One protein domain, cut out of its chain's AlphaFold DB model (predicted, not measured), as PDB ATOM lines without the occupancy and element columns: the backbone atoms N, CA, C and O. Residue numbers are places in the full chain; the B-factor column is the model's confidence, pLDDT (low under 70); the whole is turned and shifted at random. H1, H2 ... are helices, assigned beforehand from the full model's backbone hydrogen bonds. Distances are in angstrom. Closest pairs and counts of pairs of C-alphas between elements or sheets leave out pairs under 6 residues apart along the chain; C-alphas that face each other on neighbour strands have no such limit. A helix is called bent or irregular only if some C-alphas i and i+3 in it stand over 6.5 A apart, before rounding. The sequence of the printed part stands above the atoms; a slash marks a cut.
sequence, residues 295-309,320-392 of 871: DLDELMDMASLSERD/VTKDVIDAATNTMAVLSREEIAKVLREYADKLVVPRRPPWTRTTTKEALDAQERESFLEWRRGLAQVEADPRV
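AT A GLANCE: This is residues 295 to 309 and 320 to 392 of the 871 residues of an uncharacterized protein of Pycnococcus provasolii (UniProt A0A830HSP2). One long helix, H5, makes the long axis of a flat model, with H4 folded back along one side of it as a staggered helical hairpin and short H1 on the other side. A long stretch without a named element, residues 351 to 364, joins H4 to H5, and residues 361 to 366 stick out, while H2 and H3 lie off the opposite end. The printed part has 88 residues with five named helices, H1 to H5 in order, and no named strand: all helix. It is only just loose, close to extended, with a radius of gyration of the C-alphas of 17.7 A and spans of 53 by 31 by 12 A.

HOW THE PARTS SIT: Start with H1, residues 295 to 305, which touches residues 373 to 377 alone of H5, residues 365 to 387. Their closest C-alphas, of Leu 305 and Arg 373, are 5.9 A apart; they run opposite ways at a shallow tilt of 31 degrees. H2, residues 322 to 328, and H3, residues 331 to 334, meet only through their tight link. H3 is close to but not clearly touching H4, residues 337 to 350; their closest C-alphas, of Met 332 and Ile 340, are 7.0 A apart. H4 and H5 form a hairpin, opposite ways at a shallow tilt of 15 degrees; residues 347 to 350 touch 379 to 386, closest at C-alphas 350 and 382, 5.8 A. In H1 and H2 every O i to N i+4 pair is within hydrogen-bond range, in H4 8 of 10 and in H5 18 of 19; H3 is too short for one.

IN THESE COORDINATES: Find C-alpha 295 at (133.364, 127.126, 130.622), where H1 begins; it spans 15.2 A. H2 spans 10.0 A, H3 5.3 A and H4 20.6 A; H4 is irregular, with C-alphas 346 and 349 8.0 A apart. H5 runs 32.3 A to C-alpha 387 at (133.291, 132.594, 119.887).

THE WHOLE: The C-alphas of Asp 323 and Thr 362, the two farthest apart, are 55.9 A apart. Residues 310 to 319 are not printed; C-alphas 309 and 320 are 28.4 A apart across the cut. The link from H4 to H5 is long. Look for low pLDDT, under 70, at residues 295 to 296, 303, 306 to 309 and 320 to 341.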
ATOM      1  N   ASP A 295     132.039 126.483 130.667       69.75
ATOM      2  CA  ASP A 295     133.364 127.126 130.622       69.75
ATOM      3  C   ASP A 295     134.439 126.331 131.395       69.75
ATOM      4  O   ASP A 295     135.601 126.272 130.992       69.75
ATOM      5  N   LEU A 296     134.037 125.675 132.493       69.56
ATOM      6  CA  LEU A 296     134.898 124.803 133.291       69.56
ATOM      7  C   LEU A 296     135.191 123.471 132.584       69.56
ATOM      8  O   LEU A 296     136.339 123.033 132.589       69.56
ATOM      9  N   ASP A 297     134.188 122.845 131.960       71.56
ATOM     10  CA  ASP A 297     134.399 121.640 131.146       71.56
ATOM     11  C   ASP A 297     135.302 121.956 129.942       71.56
ATOM     12  O   ASP A 297     136.192 121.175 129.624       71.56
ATOM     13  N   GLU A 298     135.142 123.122 129.306       73.06
ATOM     14  CA  GLU A 298     135.982 123.531 128.174       73.06
ATOM     15  C   GLU A 298     137.426 123.810 128.582       73.06
ATOM     16  O   GLU A 298     138.346 123.433 127.853       73.06
ATOM     17  N   LEU A 299     137.642 124.408 129.757       72.56
ATOM     18  CA  LEU A 299     138.974 124.566 130.337       72.56
ATOM     19  C   LEU A 299     139.633 123.203 130.609       72.56
ATOM     20  O   LEU A 299     140.804 123.020 130.279       72.56
ATOM     21  N   MET A 300     138.884 122.239 131.158       71.00
ATOM     22  CA  MET A 300     139.375 120.882 131.433       71.00
ATOM     23  C   MET A 300     139.655 120.094 130.144       71.00
ATOM     24  O   MET A 300     140.706 119.461 130.028       71.00
ATOM     25  N   ASP A 301     138.778 120.182 129.141       73.25
ATOM     26  CA  ASP A 301     138.987 119.584 127.821       73.25
ATOM     27  C   ASP A 301     140.243 120.163 127.150       73.25
ATOM     28  O   ASP A 301     141.088 119.403 126.675       73.25
ATOM     29  N   MET A 302     140.413 121.492 127.146       72.44
ATOM     30  CA  MET A 302     141.605 122.145 126.588       72.44
ATOM     31  C   MET A 302     142.884 121.786 127.353       72.44
ATOM     32  O   MET A 302     143.915 121.549 126.721       72.44
ATOM     33  N   ALA A 303     142.829 121.696 128.686       69.81
ATOM     34  CA  ALA A 303     143.951 121.232 129.500       69.81
ATOM     35  C   ALA A 303     144.343 119.792 129.125       69.81
ATOM     36  O   ALA A 303     145.516 119.537 128.838       69.81
ATOM     37  N   SER A 304     143.358 118.890 129.006       72.94
ATOM     38  CA  SER A 304     143.571 117.485 128.630       72.94
ATOM     39  C   SER A 304     144.138 117.315 127.213       72.94
ATOM     40  O   SER A 304     145.050 116.518 127.013       72.94
ATOM     41  N   LEU A 305     143.676 118.116 126.243       75.75
ATOM     42  CA  LEU A 305     144.213 118.150 124.876       75.75
ATOM     43  C   LEU A 305     145.640 118.716 124.812       75.75
ATOM     44  O   LEU A 305     146.366 118.412 123.870       75.75
ATOM     45  N   SER A 306     146.036 119.531 125.794       68.50
ATOM     46  CA  SER A 306     147.393 120.079 125.920       68.50
ATOM     47  C   SER A 306     148.343 119.236 126.780       68.50
ATOM     48  O   SER A 306     149.496 119.628 126.942       68.50
ATOM     49  N   GLU A 307     147.855 118.122 127.342       64.00
ATOM     50  CA  GLU A 307     148.579 117.225 128.257       64.00
ATOM     51  C   GLU A 307     149.208 117.963 129.461       64.00
ATOM     52  O   GLU A 307     150.337 117.695 129.874       64.00
ATOM     53  N   ARG A 308     148.456 118.916 130.039       63.03
ATOM     54  CA  ARG A 308     148.858 119.707 131.217       63.03
ATOM     55  C   ARG A 308     147.969 119.430 132.426       63.03
ATOM     56  O   ARG A 308     146.787 119.771 132.411       63.03
ATOM     57  N   ASP A 309     148.568 118.931 133.503       44.28
ATOM     58  CA  ASP A 309     147.979 119.008 134.843       44.28
ATOM     59  C   ASP A 309     147.955 120.473 135.317       44.28
ATOM     60  O   ASP A 309     148.925 121.211 135.119       44.28
ATOM     61  N   VAL A 320     128.632 138.712 135.397       39.72
ATOM     62  CA  VAL A 320     127.879 139.069 134.186       39.72
ATOM     63  C   VAL A 320     126.467 139.503 134.590       39.72
ATOM     64  O   VAL A 320     125.690 138.707 135.118       39.72
ATOM     65  N   THR A 321     126.127 140.773 134.361       39.84
ATOM     66  CA  THR A 321     124.768 141.282 134.582       39.84
ATOM     67  C   THR A 321     123.831 140.843 133.460       39.84
ATOM     68  O   THR A 321     124.246 140.615 132.322       39.84
ATOM     69  N   LYS A 322     122.536 140.729 133.776       40.06
ATOM     70  CA  LYS A 322     121.531 140.209 132.841       40.06
ATOM     71  C   LYS A 322     121.451 141.025 131.544       40.06
ATOM     72  O   LYS A 322     121.275 140.451 130.476       40.06
ATOM     73  N   ASP A 323     121.651 142.334 131.627       38.81
ATOM     74  CA  ASP A 323     121.546 143.258 130.493       38.81
ATOM     75  C   ASP A 323     122.609 142.986 129.408       38.81
ATOM     76  O   ASP A 323     122.363 143.212 128.226       38.81
ATOM     77  N   VAL A 324     123.765 142.421 129.787       45.84
ATOM     78  CA  VAL A 324     124.806 141.969 128.844       45.84
ATOM     79  C   VAL A 324     124.368 140.696 128.107       45.84
ATOM     80  O   VAL A 324     124.640 140.541 126.920       45.84
ATOM     81  N   ILE A 325     123.640 139.805 128.786       44.44
ATOM     82  CA  ILE A 325     123.101 138.562 128.208       44.44
ATOM     83  C   ILE A 325     121.955 138.886 127.239       44.44
ATOM     84  O   ILE A 325     121.922 138.380 126.116       44.44
ATOM     85  N   ASP A 326     121.046 139.776 127.643       39.00
ATOM     86  CA  ASP A 326     119.923 140.216 126.811       39.00
ATOM     87  C   ASP A 326     120.423 141.026 125.579       39.00
ATOM     88  O   ASP A 326     119.795 140.973 124.524       39.00
ATOM     89  N   ALA A 327     121.602 141.671 125.640       40.31
ATOM     90  CA  ALA A 327     122.271 142.279 124.479       40.31
ATOM     91  C   ALA A 327     122.974 141.260 123.548       40.31
ATOM     92  O   ALA A 327     122.906 141.387 122.325       40.31
ATOM     93  N   ALA A 328     123.625 140.234 124.106       43.22
ATOM     94  CA  ALA A 328     124.402 139.243 123.348       43.22
ATOM     95  C   ALA A 328     123.550 138.215 122.575       43.22
ATOM     96  O   ALA A 328     124.069 137.469 121.746       43.22
ATOM     97  N   THR A 329     122.239 138.138 122.820       46.28
ATOM     98  CA  THR A 329     121.367 137.131 122.181       46.28
ATOM     99  C   THR A 329     120.943 137.461 120.744       46.28
ATOM    100  O   THR A 329     120.334 136.605 120.099       46.28
ATOM    101  N   ASN A 330     121.248 138.660 120.222       49.25
ATOM    102  CA  ASN A 330     120.685 139.135 118.948       49.25
ATOM    103  C   ASN A 330     121.600 140.058 118.103       49.25
ATOM    104  O   ASN A 330     121.119 140.747 117.205       49.25
ATOM    105  N   THR A 331     122.912 140.104 118.358       50.75
ATOM    106  CA  THR A 331     123.847 141.099 117.779       50.75
ATOM    107  C   THR A 331     123.896 141.109 116.245       50.75
ATOM    108  O   THR A 331     123.781 142.173 115.632       50.75
ATOM    109  N   MET A 332     123.957 139.935 115.607       48.41
ATOM    110  CA  MET A 332     123.890 139.760 114.141       48.41
ATOM    111  C   MET A 332     122.570 140.253 113.502       48.41
ATOM    112  O   MET A 332     122.496 140.388 112.283       48.41
ATOM    113  N   ALA A 333     121.521 140.524 114.290       45.53
ATOM    114  CA  ALA A 333     120.264 141.112 113.814       45.53
ATOM    115  C   ALA A 333     120.202 142.647 113.973       45.53
ATOM    116  O   ALA A 333     119.302 143.274 113.415       45.53
ATOM    117  N   VAL A 334     121.141 143.243 114.719       49.72
ATOM    118  CA  VAL A 334     121.250 144.698 114.954       49.72
ATOM    119  C   VAL A 334     122.280 145.345 114.020       49.72
ATOM    120  O   VAL A 334     122.097 146.491 113.612       49.72
ATOM    121  N   LEU A 335     123.340 144.614 113.663       58.97
ATOM    122  CA  LEU A 335     124.390 145.074 112.749       58.97
ATOM    123  C   LEU A 335     123.867 145.297 111.320       58.97
ATOM    124  O   LEU A 335     122.991 144.580 110.828       58.97
ATOM    125  N   SER A 336     124.436 146.282 110.623       61.12
ATOM    126  CA  SER A 336     124.135 146.529 109.213       61.12
ATOM    127  C   SER A 336     124.670 145.409 108.309       61.12
ATOM    128  O   SER A 336     125.584 144.662 108.662       61.12
ATOM    129  N   ARG A 337     124.124 145.306 107.089       62.19
ATOM    130  CA  ARG A 337     124.543 144.293 106.099       62.19
ATOM    131  C   ARG A 337     126.039 144.374 105.769       62.19
ATOM    132  O   ARG A 337     126.660 143.343 105.532       62.19
ATOM    133  N   GLU A 338     126.586 145.585 105.769       66.00
ATOM    134  CA  GLU A 338     127.988 145.893 105.468       66.00
ATOM    135  C   GLU A 338     128.912 145.502 106.631       66.00
ATOM    136  O   GLU A 338     129.955 144.887 106.413       66.00
ATOM    137  N   GLU A 339     128.507 145.772 107.877       68.00
ATOM    138  CA  GLU A 339     129.241 145.326 109.071       68.00
ATOM    139  C   GLU A 339     129.268 143.802 109.179       68.00
ATOM    140  O   GLU A 339     130.328 143.233 109.437       68.00
ATOM    141  N   ILE A 340     128.136 143.136 108.917       65.75
ATOM    142  CA  ILE A 340     128.073 141.672 108.857       65.75
ATOM    143  C   ILE A 340     129.061 141.165 107.802       65.75
ATOM    144  O   ILE A 340     129.943 140.381 108.132       65.75
ATOM    145  N   ALA A 341     128.991 141.646 106.556       67.69
ATOM    146  CA  ALA A 341     129.856 141.160 105.477       67.69
ATOM    147  C   ALA A 341     131.356 141.474 105.679       67.69
ATOM    148  O   ALA A 341     132.225 140.707 105.249       67.69
ATOM    149  N   LYS A 342     131.691 142.543 106.412       76.38
ATOM    150  CA  LYS A 342     133.056 142.798 106.896       76.38
ATOM    151  C   LYS A 342     133.506 141.751 107.924       76.38
ATOM    152  O   LYS A 342     134.592 141.200 107.776       76.38
ATOM    153  N   VAL A 343     132.682 141.457 108.929       72.62
ATOM    154  CA  VAL A 343     132.989 140.472 109.985       72.62
ATOM    155  C   VAL A 343     133.046 139.042 109.430       72.62
ATOM    156  O   VAL A 343     133.919 138.267 109.816       72.62
ATOM    157  N   LEU A 344     132.198 138.707 108.450       70.94
ATOM    158  CA  LEU A 344     132.273 137.440 107.712       70.94
ATOM    159  C   LEU A 344     133.648 137.260 107.044       70.94
ATOM    160  O   LEU A 344     134.224 136.181 107.135       70.94
ATOM    161  N   ARG A 345     134.195 138.316 106.418       75.31
ATOM    162  CA  ARG A 345     135.542 138.302 105.816       75.31
ATOM    163  C   ARG A 345     136.670 138.284 106.854       75.31
ATOM    164  O   ARG A 345     137.664 137.612 106.625       75.31
ATOM    165  N   GLU A 346     136.512 138.974 107.985       80.50
ATOM    166  CA  GLU A 346     137.503 139.034 109.078       80.50
ATOM    167  C   GLU A 346     137.803 137.653 109.700       80.50
ATOM    168  O   GLU A 346     138.928 137.397 110.128       80.50
ATOM    169  N   TYR A 347     136.816 136.748 109.719       78.94
ATOM    170  CA  TYR A 347     136.931 135.429 110.357       78.94
ATOM    171  C   TYR A 347     136.786 134.226 109.405       78.94
ATOM    172  O   TYR A 347     136.836 133.087 109.873       78.94
ATOM    173  N   ALA A 348     136.644 134.439 108.090       72.12
ATOM    174  CA  ALA A 348     136.424 133.373 107.105       72.12
ATOM    175  C   ALA A 348     137.483 132.253 107.164       72.12
ATOM    176  O   ALA A 348     137.120 131.078 107.247       72.12
ATOM    177  N   ASP A 349     138.772 132.606 107.219       78.50
ATOM    178  CA  ASP A 349     139.886 131.646 107.309       78.50
ATOM    179  C   ASP A 349     139.874 130.795 108.593       78.50
ATOM    180  O   ASP A 349     140.500 129.738 108.646       78.50
ATOM    181  N   LYS A 350     139.161 131.229 109.644       80.12
ATOM    182  CA  LYS A 350     139.090 130.514 110.930       80.12
ATOM    183  C   LYS A 350     137.945 129.503 110.998       80.12
ATOM    184  O   LYS A 350     137.989 128.619 111.847       80.12
ATOM    185  N   LEU A 351     136.948 129.581 110.108       81.06
ATOM    186  CA  LEU A 351     135.804 128.654 110.069       81.06
ATOM    187  C   LEU A 351     136.045 127.414 109.182       81.06
ATOM    188  O   LEU A 351     135.115 126.847 108.605       81.06
ATOM    189  N   VAL A 352     137.300 126.978 109.065       87.12
ATOM    190  CA  VAL A 352     137.674 125.765 108.326       87.12
ATOM    191  C   VAL A 352     137.385 124.485 109.122       87.12
ATOM    192  O   VAL A 352     137.372 124.464 110.352       87.12
ATOM    193  N   VAL A 353     137.185 123.380 108.409       89.56
ATOM    194  CA  VAL A 353     137.130 122.012 108.938       89.56
ATOM    195  C   VAL A 353     138.545 121.576 109.354       89.56
ATOM    196  O   VAL A 353     139.474 121.756 108.558       89.56
ATOM    197  N   PRO A 354     138.746 120.970 110.543       92.06
ATOM    198  CA  PRO A 354     140.078 120.599 111.014       92.06
ATOM    199  C   PRO A 354     140.705 119.574 110.064       92.06
ATOM    200  O   PRO A 354     140.205 118.456 109.894       92.06
ATOM    201  N   ARG A 355     141.801 119.978 109.419       91.31
ATOM    202  CA  ARG A 355     142.564 119.153 108.482       91.31
ATOM    203  C   ARG A 355     143.365 118.114 109.264       91.31
ATOM    204  O   ARG A 355     144.077 118.472 110.195       91.31
ATOM    205  N   ARG A 356     143.278 116.833 108.892       91.88
ATOM    206  CA  ARG A 356     144.157 115.805 109.473       91.88
ATOM    207  C   ARG A 356     145.620 116.132 109.128       91.88
ATOM    208  O   ARG A 356     145.889 116.353 107.945       91.88
ATOM    209  N   PRO A 357     146.560 116.119 110.092       91.06
ATOM    210  CA  PRO A 357     147.979 116.277 109.788       91.06
ATOM    211  C   PRO A 357     148.479 115.166 108.840       91.06
ATOM    212  O   PRO A 357     147.981 114.034 108.897       91.06
ATOM    213  N   PRO A 358     149.454 115.462 107.959       88.00
ATOM    214  CA  PRO A 358     149.997 114.483 107.028       88.00
ATOM    215  C   PRO A 358     150.766 113.395 107.785       88.00
ATOM    216  O   PRO A 358     151.695 113.676 108.539       88.00
ATOM    217  N   TRP A 359     150.393 112.139 107.548       88.50
ATOM    218  CA  TRP A 359     150.975 110.968 108.200       88.50
ATOM    219  C   TRP A 359     151.467 109.962 107.159       88.50
ATOM    220  O   TRP A 359     150.956 109.893 106.040       88.50
ATOM    221  N   THR A 360     152.466 109.163 107.522       87.38
ATOM    222  CA  THR A 360     153.064 108.154 106.643       87.38
ATOM    223  C   THR A 360     153.043 106.781 107.308       87.38
ATOM    224  O   THR A 360     152.775 106.636 108.500       87.38
ATOM    225  N   ARG A 361     153.368 105.730 106.548       85.12
ATOM    226  CA  ARG A 361     153.438 104.352 107.075       85.12
ATOM    227  C   ARG A 361     154.543 104.144 108.124       85.12
ATOM    228  O   ARG A 361     154.565 103.088 108.748       85.12
ATOM    229  N   THR A 362     155.444 105.113 108.299       89.75
ATOM    230  CA  THR A 362     156.510 105.113 109.313       89.75
ATOM    231  C   THR A 362     156.165 105.941 110.556       89.75
ATOM    232  O   THR A 362     156.872 105.832 111.555       89.75
ATOM    233  N   THR A 363     155.089 106.737 110.542       90.31
ATOM    234  CA  THR A 363     154.619 107.473 111.727       90.31
ATOM    235  C   THR A 363     154.150 106.483 112.798       90.31
ATOM    236  O   THR A 363     153.288 105.641 112.538       90.31
ATOM    237  N   THR A 364     154.693 106.572 114.016       94.25
ATOM    238  CA  THR A 364     154.203 105.753 115.135       94.25
ATOM    239  C   THR A 364     152.801 106.196 115.542       94.25
ATOM    240  O   THR A 364     152.411 107.353 115.375       94.25
ATOM    241  N   LYS A 365     152.023 105.270 116.100       90.06
ATOM    242  CA  LYS A 365     150.646 105.530 116.531       90.06
ATOM    243  C   LYS A 365     150.577 106.634 117.589       90.06
ATOM    244  O   LYS A 365     149.651 107.434 117.572       90.06
ATOM    245  N   GLU A 366     151.552 106.670 118.484       91.06
ATOM    246  CA  GLU A 366     151.650 107.622 119.586       91.06
ATOM    247  C   GLU A 366     152.062 109.016 119.078       91.06
ATOM    248  O   GLU A 366     151.473 110.008 119.497       91.06
ATOM    249  N   ALA A 367     152.973 109.101 118.097       91.62
ATOM    250  CA  ALA A 367     153.294 110.366 117.429       91.62
ATOM    251  C   ALA A 367     152.097 110.912 116.630       91.62
ATOM    252  O   ALA A 367     151.830 112.109 116.666       91.62
ATOM    253  N   LEU A 368     151.341 110.036 115.958       91.25
ATOM    254  CA  LEU A 368     150.124 110.412 115.236       91.25
ATOM    255  C   LEU A 368     148.996 110.863 116.181       91.25
ATOM    256  O   LEU A 368     148.289 111.819 115.880       91.25
ATOM    257  N   ASP A 369     148.842 110.214 117.341       90.31
ATOM    258  CA  ASP A 369     147.876 110.619 118.371       90.31
ATOM    259  C   ASP A 369     148.204 112.016 118.932       90.31
ATOM    260  O   ASP A 369     147.295 112.829 119.095       90.31
ATOM    261  N   ALA A 370     149.491 112.325 119.131       91.31
ATOM    262  CA  ALA A 370     149.962 113.648 119.547       91.31
ATOM    263  C   ALA A 370     149.774 114.723 118.457       91.31
ATOM    264  O   ALA A 370     149.196 115.772 118.734       91.31
ATOM    265  N   GLN A 371     150.172 114.452 117.207       92.69
ATOM    266  CA  GLN A 371     149.994 115.380 116.075       92.69
ATOM    267  C   GLN A 371     148.516 115.728 115.838       92.69
ATOM    268  O   GLN A 371     148.172 116.880 115.575       92.69
ATOM    269  N   GLU A 372     147.621 114.743 115.957       93.19
ATOM    270  CA  GLU A 372     146.179 114.968 115.844       93.19
ATOM    271  C   GLU A 372     145.603 115.768 117.026       93.19
ATOM    272  O   GLU A 372     144.686 116.559 116.807       93.19
ATOM    273  N   ARG A 373     146.135 115.616 118.252       91.31
ATOM    274  CA  ARG A 373     145.779 116.484 119.393       91.31
ATOM    275  C   ARG A 373     146.238 117.918 119.171       91.31
ATOM    276  O   ARG A 373     145.437 118.830 119.345       91.31
ATOM    277  N   GLU A 374     147.494 118.116 118.779       91.12
ATOM    278  CA  GLU A 374     148.099 119.439 118.602       91.12
ATOM    279  C   GLU A 374     147.379 120.250 117.516       91.12
ATOM    280  O   GLU A 374     146.917 121.361 117.781       91.12
ATOM    281  N   SER A 375     147.171 119.652 116.340       92.44
ATOM    282  CA  SER A 375     146.427 120.271 115.236       92.44
ATOM    283  C   SER A 375     144.975 120.604 115.620       92.44
ATOM    284  O   SER A 375     144.467 121.681 115.298       92.44
ATOM    285  N   PHE A 376     144.306 119.728 116.378       92.19
ATOM    286  CA  PHE A 376     142.944 119.977 116.859       92.19
ATOM    287  C   PHE A 376     142.875 121.056 117.953       92.19
ATOM    288  O   PHE A 376     141.916 121.829 118.007       92.19
ATOM    289  N   LEU A 377     143.894 121.144 118.811       89.75
ATOM    290  CA  LEU A 377     144.028 122.171 119.842       89.75
ATOM    291  C   LEU A 377     144.282 123.554 119.223       89.75
ATOM    292  O   LEU A 377     143.699 124.539 119.674       89.75
ATOM    293  N   GLU A 378     145.108 123.638 118.178       89.94
ATOM    294  CA  GLU A 378     145.307 124.865 117.398       89.94
ATOM    295  C   GLU A 378     144.008 125.314 116.714       89.94
ATOM    296  O   GLU A 378     143.591 126.463 116.878       89.94
ATOM    297  N   TRP A 379     143.298 124.394 116.057       91.06
ATOM    298  CA  TRP A 379     141.985 124.662 115.467       91.06
ATOM    299  C   TRP A 379     140.958 125.166 116.501       91.06
ATOM    300  O   TRP A 379     140.311 126.192 116.274       91.06
ATOM    301  N   ARG A 380     140.862 124.529 117.683       89.44
ATOM    302  CA  ARG A 380     139.997 125.011 118.782       89.44
ATOM    303  C   ARG A 380     140.382 126.414 119.257       89.44
ATOM    304  O   ARG A 380     139.489 127.215 119.515       89.44
ATOM    305  N   ARG A 381     141.677 126.747 119.345       86.94
ATOM    306  CA  ARG A 381     142.136 128.114 119.678       86.94
ATOM    307  C   ARG A 381     141.736 129.130 118.606       86.94
ATOM    308  O   ARG A 381     141.405 130.260 118.952       86.94
ATOM    309  N   GLY A 382     141.751 128.736 117.331       86.44
ATOM    310  CA  GLY A 382     141.273 129.556 116.216       86.44
ATOM    311  C   GLY A 382     139.789 129.903 116.345       86.44
ATOM    312  O   GLY A 382     139.433 131.077 116.255       86.44
ATOM    313  N   LEU A 383     138.940 128.910 116.634       86.62
ATOM    314  CA  LEU A 383     137.497 129.104 116.823       86.62
ATOM    315  C   LEU A 383     137.141 129.851 118.113       86.62
ATOM    316  O   LEU A 383     136.261 130.708 118.078       86.62
ATOM    317  N   ALA A 384     137.860 129.624 119.215       84.75
ATOM    318  CA  ALA A 384     137.633 130.344 120.470       84.75
ATOM    319  C   ALA A 384     137.827 131.870 120.326       84.75
ATOM    320  O   ALA A 384     137.169 132.647 121.012       84.75
ATOM    321  N   GLN A 385     138.678 132.324 119.394       83.44
ATOM    322  CA  GLN A 385     138.816 133.750 119.049       83.44
ATOM    323  C   GLN A 385     137.614 134.319 118.274       83.44
ATOM    324  O   GLN A 385     137.484 135.538 118.191       83.44
ATOM    325  N   VAL A 386     136.781 133.461 117.676       83.38
ATOM    326  CA  VAL A 386     135.532 133.837 116.991       83.38
ATOM    327  C   VAL A 386     134.354 133.766 117.966       83.38
ATOM    328  O   VAL A 386     133.553 134.690 118.012       83.38
ATOM    329  N   GLU A 387     134.282 132.717 118.799       81.69
ATOM    330  CA  GLU A 387     133.291 132.594 119.887       81.69
ATOM    331  C   GLU A 387     133.403 133.741 120.915       81.69
ATOM    332  O   GLU A 387     132.405 134.121 121.522       81.69
ATOM    333  N   ALA A 388     134.597 134.321 121.091       79.38
ATOM    334  CA  ALA A 388     134.835 135.460 121.979       79.38
ATOM    335  C   ALA A 388     134.387 136.829 121.420       79.38
ATOM    336  O   ALA A 388     134.407 137.810 122.165       79.38
ATOM    337  N   ASP A 389     134.002 136.932 120.141       79.94
ATOM    338  CA  ASP A 389     133.503 138.181 119.559       79.94
ATOM    339  C   ASP A 389     131.970 138.275 119.691       79.94
ATOM    340  O   ASP A 389     131.250 137.598 118.953       79.94
ATOM    341  N   PRO A 390     131.424 139.154 120.558       72.31
ATOM    342  CA  PRO A 390     129.979 139.273 120.751       72.31
ATOM    343  C   PRO A 390     129.238 139.788 119.508       72.31
ATOM    344  O   PRO A 390     128.008 139.749 119.486       72.31
ATOM    345  N   ARG A 391     129.937 140.271 118.467       72.12
ATOM    346  CA  ARG A 391     129.335 140.613 117.167       72.12
ATOM    347  C   ARG A 391     128.841 139.373 116.414       72.12
ATOM    348  O   ARG A 391     127.982 139.521 115.547       72.12
ATOM    349  N   VAL A 392     129.370 138.185 116.712       70.25
ATOM    350  CA  VAL A 392     129.201 136.951 115.929       70.25
ATOM    351  C   VAL A 392     128.370 135.915 116.690       70.25
ATOM    352  O   VAL A 392     128.532 135.731 117.891       70.25
TER     353      VAL A 392